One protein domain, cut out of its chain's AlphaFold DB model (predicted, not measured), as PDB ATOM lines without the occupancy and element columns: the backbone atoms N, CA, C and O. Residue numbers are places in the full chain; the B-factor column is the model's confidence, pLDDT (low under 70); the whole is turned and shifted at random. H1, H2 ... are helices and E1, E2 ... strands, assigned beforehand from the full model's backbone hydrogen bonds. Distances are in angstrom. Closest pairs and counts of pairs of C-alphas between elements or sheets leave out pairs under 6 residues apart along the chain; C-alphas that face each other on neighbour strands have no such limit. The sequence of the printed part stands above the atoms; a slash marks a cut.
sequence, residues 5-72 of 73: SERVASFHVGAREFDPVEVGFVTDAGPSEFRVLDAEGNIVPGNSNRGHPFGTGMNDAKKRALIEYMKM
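Overview. This is residues 5 to 72 of the 73 residues of an uncharacterized protein of Gammaproteobacteria bacterium (UniProt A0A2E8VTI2). There is little regular structure here: a small two-stranded hairpin, E1 and E2, with long loops, and one helix, H1, set well away from it at the end of a long link. Residues 56 to 62, of which 60 to 62 belong to H1, stick out free. The printed part has 68 residues with E1, E2 and H1 in that order, an antiparallel sheet and a mixed class, with under half of the residues in named elements. It is loose, with a radius of gyration of the C-alphas of 14.4 A and spans of 39 by 28 by 16 A.

Along the chain. Find C-alpha 10 at (38.219, -25.206, 22.466), where E1, residues 10 to 13, begins. E2 is residues 32 to 35. H1, residues 60 to 70, runs 15.3 A to C-alpha 70 at (20.424, -8.295, 29.974).

Arrangement. E1 and E2 form a hairpin, antiparallel at 147 degrees; look for N 13 and O 32, 2.8 A apart, within hydrogen-bond range. C-alphas 12 and 33 face each other at 4.4 A. E1 and H1 are apart. In H1 every O i to N i+4 pair is within hydrogen-bond range.

Size, cuts and confidence. The C-alphas of Glu 40 and Met 72, the two farthest apart, are 42.4 A apart. Both links are long, and the printed part has no cut. No printed residue is under 70 in pLDDT.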
ATOM      1  N   SER A   5      38.682 -12.930  17.246       91.75
ATOM      2  CA  SER A   5      40.061 -13.422  17.375       91.75
ATOM      3  C   SER A   5      40.510 -13.714  18.812       91.75
ATOM      4  O   SER A   5      41.537 -14.347  19.003       91.75
ATOM      5  N   GLU A   6      39.779 -13.230  19.816       92.56
ATOM      6  CA  GLU A   6      40.086 -13.398  21.246       92.56
ATOM      7  C   GLU A   6      39.175 -14.447  21.910       92.56
ATOM      8  O   GLU A   6      39.218 -14.648  23.126       92.56
ATOM      9  N   ARG A   7      38.284 -15.076  21.134       93.56
ATOM     10  CA  ARG A   7      37.392 -16.131  21.619       93.56
ATOM     11  C   ARG A   7      38.141 -17.456  21.621       93.56
ATOM     12  O   ARG A   7      38.849 -17.775  20.669       93.56
ATOM     13  N   VAL A   8      37.941 -18.237  22.677       94.50
ATOM     14  CA  VAL A   8      38.498 -19.589  22.771       94.50
ATOM     15  C   VAL A   8      37.975 -20.460  21.625       94.50
ATOM     16  O   VAL A   8      36.825 -20.326  21.197       94.50
ATOM     17  N   ALA A   9      38.847 -21.323  21.106       96.06
ATOM     18  CA  ALA A   9      38.541 -22.252  20.017       96.06
ATOM     19  C   ALA A   9      38.320 -23.695  20.505       96.06
ATOM     20  O   ALA A   9      37.935 -24.550  19.711       96.06
ATOM     21  N   SER A  10      38.547 -23.952  21.794       96.62
ATOM     22  CA  SER A  10      38.219 -25.206  22.466       96.62
ATOM     23  C   SER A  10      37.770 -24.928  23.894       96.62
ATOM     24  O   SER A  10      38.320 -24.024  24.529       96.62
ATOM     25  N   PHE A  11      36.757 -25.649  24.370       96.69
ATOM     26  CA  PHE A  11      36.237 -25.523  25.732       96.69
ATOM     27  C   PHE A  11      35.365 -26.729  26.111       96.69
ATOM     28  O   PHE A  11      34.793 -27.382  25.235       96.69
ATOM     29  N   HIS A  12      35.234 -27.028  27.407       97.38
ATOM     30  CA  HIS A  12      34.364 -28.118  27.855       97.38
ATOM     31  C   HIS A  12      32.888 -27.704  27.845       97.38
ATOM     32  O   HIS A  12      32.533 -26.574  28.185       97.38
ATOM     33  N   VAL A  13      32.020 -28.641  27.464       95.62
ATOM     34  CA  VAL A  13      30.561 -28.484  27.417       95.62
ATOM     35  C   VAL A  13      29.869 -29.526  28.287       95.62
ATOM     36  O   VAL A  13      30.421 -30.590  28.563       95.62
ATOM     37  N   GLY A  14      28.636 -29.227  28.704       95.06
ATOM     38  CA  GLY A  14      27.824 -30.096  29.565       95.06
ATOM     39  C   GLY A  14      27.983 -29.834  31.066       95.06
ATOM     40  O   GLY A  14      27.359 -30.528  31.868       95.06
ATOM     41  N   ALA A  15      28.778 -28.832  31.453       94.31
ATOM     42  CA  ALA A  15      28.814 -28.330  32.820       94.31
ATOM     43  C   ALA A  15      27.435 -27.799  33.244       94.31
ATOM     44  O   ALA A  15      26.692 -27.229  32.444       94.31
ATOM     45  N   ARG A  16      27.096 -27.989  34.522       94.19
ATOM     46  CA  ARG A  16      25.847 -27.482  35.120       94.19
ATOM     47  C   ARG A  16      26.062 -26.221  35.952       94.19
ATOM     48  O   ARG A  16      25.089 -25.625  36.404       94.19
ATOM     49  N   GLU A  17      27.318 -25.848  36.176       96.19
ATOM     50  CA  GLU A  17      27.691 -24.674  36.948       96.19
ATOM     51  C   GLU A  17      27.622 -23.423  36.074       96.19
ATOM     52  O   GLU A  17      28.223 -23.352  34.999       96.19
ATOM     53  N   PHE A  18      26.844 -22.450  36.538       94.62
ATOM     54  CA  PHE A  18      26.622 -21.182  35.865       94.62
ATOM     55  C   PHE A  18      27.477 -20.091  36.511       94.62
ATOM     56  O   PHE A  18      27.469 -19.944  37.731       94.62
ATOM     57  N   ASP A  19      28.164 -19.304  35.687       94.56
ATOM     58  CA  ASP A  19      28.897 -18.103  36.075       94.56
ATOM     59  C   ASP A  19      27.967 -16.873  35.965       94.56
ATOM     60  O   ASP A  19      27.663 -16.416  34.854       94.56
ATOM     61  N   PRO A  20      27.513 -16.293  37.095       93.31
ATOM     62  CA  PRO A  20      26.630 -15.126  37.088       93.31
ATOM     63  C   PRO A  20      27.345 -13.803  36.766       93.31
ATOM     64  O   PRO A  20      26.678 -12.784  36.550       93.31
ATOM     65  N   VAL A  21      28.679 -13.777  36.755       91.62
ATOM     66  CA  VAL A  21      29.489 -12.581  36.487       91.62
ATOM     67  C   VAL A  21      29.681 -12.395  34.985       91.62
ATOM     68  O   VAL A  21      29.432 -11.300  34.469       91.62
ATOM     69  N   GLU A  22      30.091 -13.449  34.278       89.88
ATOM     70  CA  GLU A  22      30.257 -13.428  32.816       89.88
ATOM     71  C   GLU A  22      28.995 -13.857  32.051       89.88
ATOM     72  O   GLU A  22      28.933 -13.660  30.838       89.88
ATOM     73  N   VAL A  23      27.973 -14.366  32.753       92.38
ATOM     74  CA  VAL A  23      26.686 -14.821  32.197       92.38
ATOM     75  C   VAL A  23      26.897 -15.935  31.170       92.38
ATOM     76  O   VAL A  23      26.745 -15.765  29.959       92.38
ATOM     77  N   GLY A  24      27.264 -17.108  31.678       92.62
ATOM     78  CA  GLY A  24      27.525 -18.306  30.885       92.62
ATOM     79  C   GLY A  24      27.763 -19.523  31.771       92.62
ATOM     80  O   GLY A  24      27.607 -19.452  32.983       92.62
ATOM     81  N   PHE A  25      28.134 -20.652  31.176       94.69
ATOM     82  CA  PHE A  25      28.561 -21.824  31.944       94.69
ATOM     83  C   PHE A  25      30.065 -21.786  32.191       94.69
ATOM     84  O   PHE A  25      30.818 -21.255  31.373       94.69
ATOM     85  N   VAL A  26      30.491 -22.388  33.297       94.62
ATOM     86  CA  VAL A  26      31.898 -22.715  33.528       94.62
ATOM     87  C   VAL A  26      32.348 -23.733  32.468       94.62
ATOM     88  O   VAL A  26      31.601 -24.650  32.127       94.62
ATOM     89  N   THR A  27      33.542 -23.546  31.898       95.38
ATOM     90  CA  THR A  27      34.023 -24.327  30.741       95.38
ATOM     91  C   THR A  27      35.402 -24.965  30.925       95.38
ATOM     92  O   THR A  27      35.983 -25.489  29.967       95.38
ATOM     93  N   ASP A  28      35.939 -24.936  32.144       93.06
ATOM     94  CA  ASP A  28      37.207 -25.581  32.494       93.06
ATOM     95  C   ASP A  28      37.072 -27.111  32.600       93.06
ATOM     96  O   ASP A  28      38.006 -27.825  32.239       93.06
ATOM     97  N   ALA A  29      35.894 -27.608  32.988       90.69
ATOM     98  CA  ALA A  29      35.574 -29.024  33.107       90.69
ATOM     99  C   ALA A  29      34.176 -29.362  32.557       90.69
ATOM    100  O   ALA A  29      33.235 -28.574  32.622       90.69
ATOM    101  N   GLY A  30      34.028 -30.574  32.022       91.81
ATOM    102  CA  GLY A  30      32.760 -31.081  31.502       91.81
ATOM    103  C   GLY A  30      32.920 -32.441  30.817       91.81
ATOM    104  O   GLY A  30      34.045 -32.873  30.572       91.81
ATOM    105  N   PRO A  31      31.812 -33.141  30.521       94.12
ATOM    106  CA  PRO A  31      31.838 -34.482  29.929       94.12
ATOM    107  C   PRO A  31      32.439 -34.550  28.520       94.12
ATOM    108  O   PRO A  31      32.924 -35.610  28.129       94.12
ATOM    109  N   SER A  32      32.407 -33.450  27.762       95.81
ATOM    110  CA  SER A  32      32.896 -33.414  26.382       95.81
ATOM    111  C   SER A  32      33.612 -32.104  26.086       95.81
ATOM    112  O   SER A  32      33.238 -31.053  26.603       95.81
ATOM    113  N   GLU A  33      34.604 -32.152  25.203       96.44
ATOM    114  CA  GLU A  33      35.282 -30.968  24.678       96.44
ATOM    115  C   GLU A  33      34.649 -30.558  23.340       96.44
ATOM    116  O   GLU A  33      34.523 -31.369  22.420       96.44
ATOM    117  N   PHE A  34      34.250 -29.295  23.223       97.38
ATOM    118  CA  PHE A  34      33.812 -28.703  21.965       97.38
ATOM    119  C   PHE A  34      34.988 -28.019  21.278       97.38
ATOM    120  O   PHE A  34      35.675 -27.206  21.895       97.38
ATOM    121  N   ARG A  35      35.177 -28.288  19.981       97.88
ATOM    122  CA  ARG A  35      36.260 -27.712  19.175       97.88
ATOM    123  C   ARG A  35      35.717 -26.957  17.970       97.88
ATOM    124  O   ARG A  35      34.895 -27.469  17.209       97.88
ATOM    125  N   VAL A  36      36.219 -25.740  17.785       97.94
ATOM    126  CA  VAL A  36      35.972 -24.914  16.595       97.94
ATOM    127  C   VAL A  36      36.783 -25.427  15.407       97.94
ATOM    128  O   VAL A  36      36.315 -25.343  14.274       97.94
ATOM    129  N   LEU A  37      37.989 -25.942  15.667       97.81
ATOM    130  CA  LEU A  37      38.938 -26.400  14.655       97.81
ATOM    131  C   LEU A  37      39.107 -27.925  14.696       97.81
ATOM    132  O   LEU A  37      39.086 -28.517  15.778       97.81
ATOM    133  N   ASP A  38      39.278 -28.543  13.528       96.62
ATOM    134  CA  ASP A  38      39.689 -29.943  13.392       96.62
ATOM    135  C   ASP A  38      41.204 -30.120  13.627       96.62
ATOM    136  O   ASP A  38      41.912 -29.174  13.986       96.62
ATOM    137  N   ALA A  39      41.701 -31.354  13.481       95.50
ATOM    138  CA  ALA A  39      43.115 -31.671  13.694       95.50
ATOM    139  C   ALA A  39      44.031 -30.991  12.658       95.50
ATOM    140  O   ALA A  39      45.202 -30.733  12.936       95.50
ATOM    141  N   GLU A  40      43.482 -30.660  11.494       96.38
ATOM    142  CA  GLU A  40      44.140 -29.989  10.379       96.38
ATOM    143  C   GLU A  40      44.044 -28.451  10.476       96.38
ATOM    144  O   GLU A  40      44.629 -27.739   9.657       96.38
ATOM    145  N   GLY A  41      43.344 -27.921  11.486       95.81
ATOM    146  CA  GLY A  41      43.185 -26.489  11.735       95.81
ATOM    147  C   GLY A  41      42.070 -25.811  10.928       95.81
ATOM    148  O   GLY A  41      41.977 -24.578  10.943       95.81
ATOM    149  N   ASN A  42      41.211 -26.568  10.243       97.00
ATOM    150  CA  ASN A  42      40.044 -26.038   9.539       97.00
ATOM    151  C   ASN A  42      38.849 -25.914  10.482       97.00
ATOM    152  O   ASN A  42      38.733 -26.631  11.471       97.00
ATOM    153  N   ILE A  43      37.920 -25.008  10.168       97.25
ATOM    154  CA  ILE A  43      36.686 -24.890  10.948       97.25
ATOM    155  C   ILE A  43      35.827 -26.135  10.731       97.25
ATOM    156  O   ILE A  43      35.414 -26.407   9.603       97.25
ATOM    157  N   VAL A  44      35.478 -26.814  11.826       98.06
ATOM    158  CA  VAL A  44      34.490 -27.897  11.804       98.06
ATOM    159  C   VAL A  44      33.145 -27.323  11.329       98.06
ATOM    160  O   VAL A  44      32.697 -26.305  11.875       98.06
ATOM    161  N   PRO A  45      32.479 -27.926  10.326       97.44
ATOM    162  CA  PRO A  45      31.209 -27.422   9.810       97.44
ATOM    163  C   PRO A  45      30.179 -27.194  10.924       97.44
ATOM    164  O   PRO A  45      29.857 -28.103  11.679       97.44
ATOM    165  N   GLY A  46      29.672 -25.962  11.030       96.25
ATOM    166  CA  GLY A  46      28.713 -25.558  12.067       96.25
ATOM    167  C   GLY A  46      29.325 -25.024  13.370       96.25
ATOM    168  O   GLY A  46      28.625 -24.347  14.116       96.25
ATOM    169  N   ASN A  47      30.626 -25.209  13.614       97.44
ATOM    170  CA  ASN A  47      31.259 -24.860  14.896       97.44
ATOM    171  C   ASN A  47      31.967 -23.496  14.908       97.44
ATOM    172  O   ASN A  47      32.723 -23.192  15.829       97.44
ATOM    173  N   SER A  48      31.767 -22.659  13.890       96.56
ATOM    174  CA  SER A  48      32.447 -21.364  13.794       96.56
ATOM    175  C   SER A  48      32.115 -20.457  14.984       96.56
ATOM    176  O   SER A  48      30.966 -20.076  15.184       96.56
ATOM    177  N   ASN A  49      33.138 -20.014  15.720       95.19
ATOM    178  CA  ASN A  49      33.010 -18.986  16.762       95.19
ATOM    179  C   ASN A  49      33.165 -17.547  16.215       95.19
ATOM    180  O   ASN A  49      33.297 -16.585  16.985       95.19
ATOM    181  N   ARG A  50      33.189 -17.387  14.884       93.50
ATOM    182  CA  ARG A  50      33.372 -16.100  14.195       93.50
ATOM    183  C   ARG A  50      32.057 -15.316  14.105       93.50
ATOM    184  O   ARG A  50      30.991 -15.793  14.470       93.50
ATOM    185  N   GLY A  51      32.135 -14.085  13.600       92.38
ATOM    186  CA  GLY A  51      30.968 -13.216  13.431       92.38
ATOM    187  C   GLY A  51      30.617 -12.408  14.683       92.38
ATOM    188  O   GLY A  51      31.330 -12.429  15.692       92.38
ATOM    189  N   HIS A  52      29.539 -11.630  14.581       92.69
ATOM    190  CA  HIS A  52      29.149 -10.622  15.572       92.69
ATOM    191  C   HIS A  52      30.317  -9.688  15.993       92.69
ATOM    192  O   HIS A  52      30.626  -9.577  17.183       92.69
ATOM    193  N   PRO A  53      31.029  -9.046  15.038       91.44
ATOM    194  CA  PRO A  53      32.191  -8.206  15.350       91.44
ATOM    195  C   PRO A  53      31.805  -6.858  15.978       91.44
ATOM    196  O   PRO A  53      32.632  -6.210  16.622       91.44
ATOM    197  N   PHE A  54      30.555  -6.424  15.803       89.00
ATOM    198  CA  PHE A  54      30.040  -5.172  16.348       89.00
ATOM    199  C   PHE A  54      29.944  -5.223  17.879       89.00
ATOM    200  O   PHE A  54      29.726  -6.278  18.472       89.00
ATOM    201  N   GLY A  55      30.145  -4.075  18.535       84.81
ATOM    202  CA  GLY A  55      30.121  -3.970  20.002       84.81
ATOM    203  C   GLY A  55      31.374  -4.505  20.716       84.81
ATOM    204  O   GLY A  55      31.457  -4.445  21.941       84.81
ATOM    205  N   THR A  56      32.382  -4.983  19.981       89.50
ATOM    206  CA  THR A  56      33.651  -5.476  20.557       89.50
ATOM    207  C   THR A  56      34.610  -4.356  20.973       89.50
ATOM    208  O   THR A  56      35.494  -4.580  21.794       89.50
ATOM    209  N   GLY A  57      34.405  -3.133  20.472       89.06
ATOM    210  CA  GLY A  57      35.171  -1.936  20.843       89.06
ATOM    211  C   GLY A  57      34.694  -1.228  22.117       89.06
ATOM    212  O   GLY A  57      35.177  -0.144  22.428       89.06
ATOM    213  N   MET A  58      33.720  -1.787  22.841       90.12
ATOM    214  CA  MET A  58      33.273  -1.217  24.115       90.12
ATOM    215  C   MET A  58      34.385  -1.299  25.167       90.12
ATOM    216  O   MET A  58      35.117  -2.288  25.232       90.12
ATOM    217  N   ASN A  59      34.476  -0.291  26.034       92.19
ATOM    218  CA  ASN A  59      35.261  -0.418  27.259       92.19
ATOM    219  C   ASN A  59      34.556  -1.363  28.248       92.19
ATOM    220  O   ASN A  59      33.381  -1.704  28.079       92.19
ATOM    221  N   ASP A  60      35.267  -1.783  29.286       89.88
ATOM    222  CA  ASP A  60      34.750  -2.805  30.195       89.88
ATOM    223  C   ASP A  60      33.568  -2.317  31.034       89.88
ATOM    224  O   ASP A  60      32.628  -3.078  31.246       89.88
ATOM    225  N   ALA A  61      33.527  -1.031  31.390       93.88
ATOM    226  CA  ALA A  61      32.380  -0.437  32.078       93.88
ATOM    227  C   ALA A  61      31.087  -0.544  31.248       93.88
ATOM    228  O   ALA A  61      30.059  -0.997  31.752       93.88
ATOM    229  N   LYS A  62      31.137  -0.201  29.953       93.94
ATOM    230  CA  LYS A  62      29.987  -0.331  29.042       93.94
ATOM    231  C   LYS A  62      29.595  -1.792  28.824       93.94
ATOM    232  O   LYS A  62      28.406  -2.093  28.771       93.94
ATOM    233  N   LYS A  63      30.574  -2.701  28.727       91.44
ATOM    234  CA  LYS A  63      30.304  -4.147  28.632       91.44
ATOM    235  C   LYS A  63      29.567  -4.649  29.876       91.44
ATOM    236  O   LYS A  63      28.575  -5.348  29.725       91.44
ATOM    237  N   ARG A  64      30.023  -4.276  31.076       92.75
ATOM    238  CA  ARG A  64      29.382  -4.667  32.342       92.75
ATOM    239  C   ARG A  64      27.969  -4.111  32.454       92.75
ATOM    240  O   ARG A  64      27.059  -4.874  32.740       92.75
ATOM    241  N   ALA A  65      27.766  -2.833  32.138       94.62
ATOM    242  CA  ALA A  65      26.433  -2.232  32.143       94.62
ATOM    243  C   ALA A  65      25.455  -2.958  31.199       94.62
ATOM    244  O   ALA A  65      24.299  -3.168  31.554       94.62
ATOM    245  N   LEU A  66      25.922  -3.385  30.021       92.81
ATOM    246  CA  LEU A  66      25.108  -4.172  29.092       92.81
ATOM    247  C   LEU A  66      24.753  -5.555  29.658       92.81
ATOM    248  O   LEU A  66      23.615  -5.988  29.512       92.81
ATOM    249  N   ILE A  67      25.704  -6.232  30.307       92.50
ATOM    250  CA  ILE A  67      25.461  -7.528  30.958       92.50
ATOM    251  C   ILE A  67      24.390  -7.387  32.045       92.50
ATOM    252  O   ILE A  67      23.439  -8.163  32.062       92.50
ATOM    253  N   GLU A  68      24.498  -6.374  32.908       94.38
ATOM    254  CA  GLU A  68      23.497  -6.127  33.953       94.38
ATOM    255  C   GLU A  68      22.122  -5.781  33.372       94.38
ATOM    256  O   GLU A  68      21.106  -6.242  33.883       94.38
ATOM    257  N   TYR A  69      22.075  -5.041  32.261       94.88
ATOM    258  CA  TYR A  69      20.825  -4.797  31.546       94.88
ATOM    259  C   TYR A  69      20.169  -6.097  31.056       94.88
ATOM    260  O   TYR A  69      18.970  -6.283  31.246       94.88
ATOM    261  N   MET A  70      20.945  -7.019  30.478       92.88
ATOM    262  CA  MET A  70      20.424  -8.295  29.974       92.88
ATOM    263  C   MET A  70      19.871  -9.206  31.078       92.88
ATOM    264  O   MET A  70      18.979  -9.996  30.798       92.88
ATOM    265  N   LYS A  71      20.357  -9.093  32.321       91.94
ATOM    266  CA  LYS A  71      19.852  -9.878  33.464       91.94
ATOM    267  C   LYS A  71      18.432  -9.492  33.901       91.94
ATOM    268  O   LYS A  71      17.823 -10.234  34.662       91.94
ATOM    269  N   MET A  72      17.934  -8.330  33.477       93.94
ATOM    270  CA  MET A  72      16.598  -7.831  33.828       93.94
ATOM    271  C   MET A  72      15.513  -8.193  32.799       93.94
ATOM    272  O   MET A  72      14.358  -7.823  33.004       93.94
TER     273      MET A  72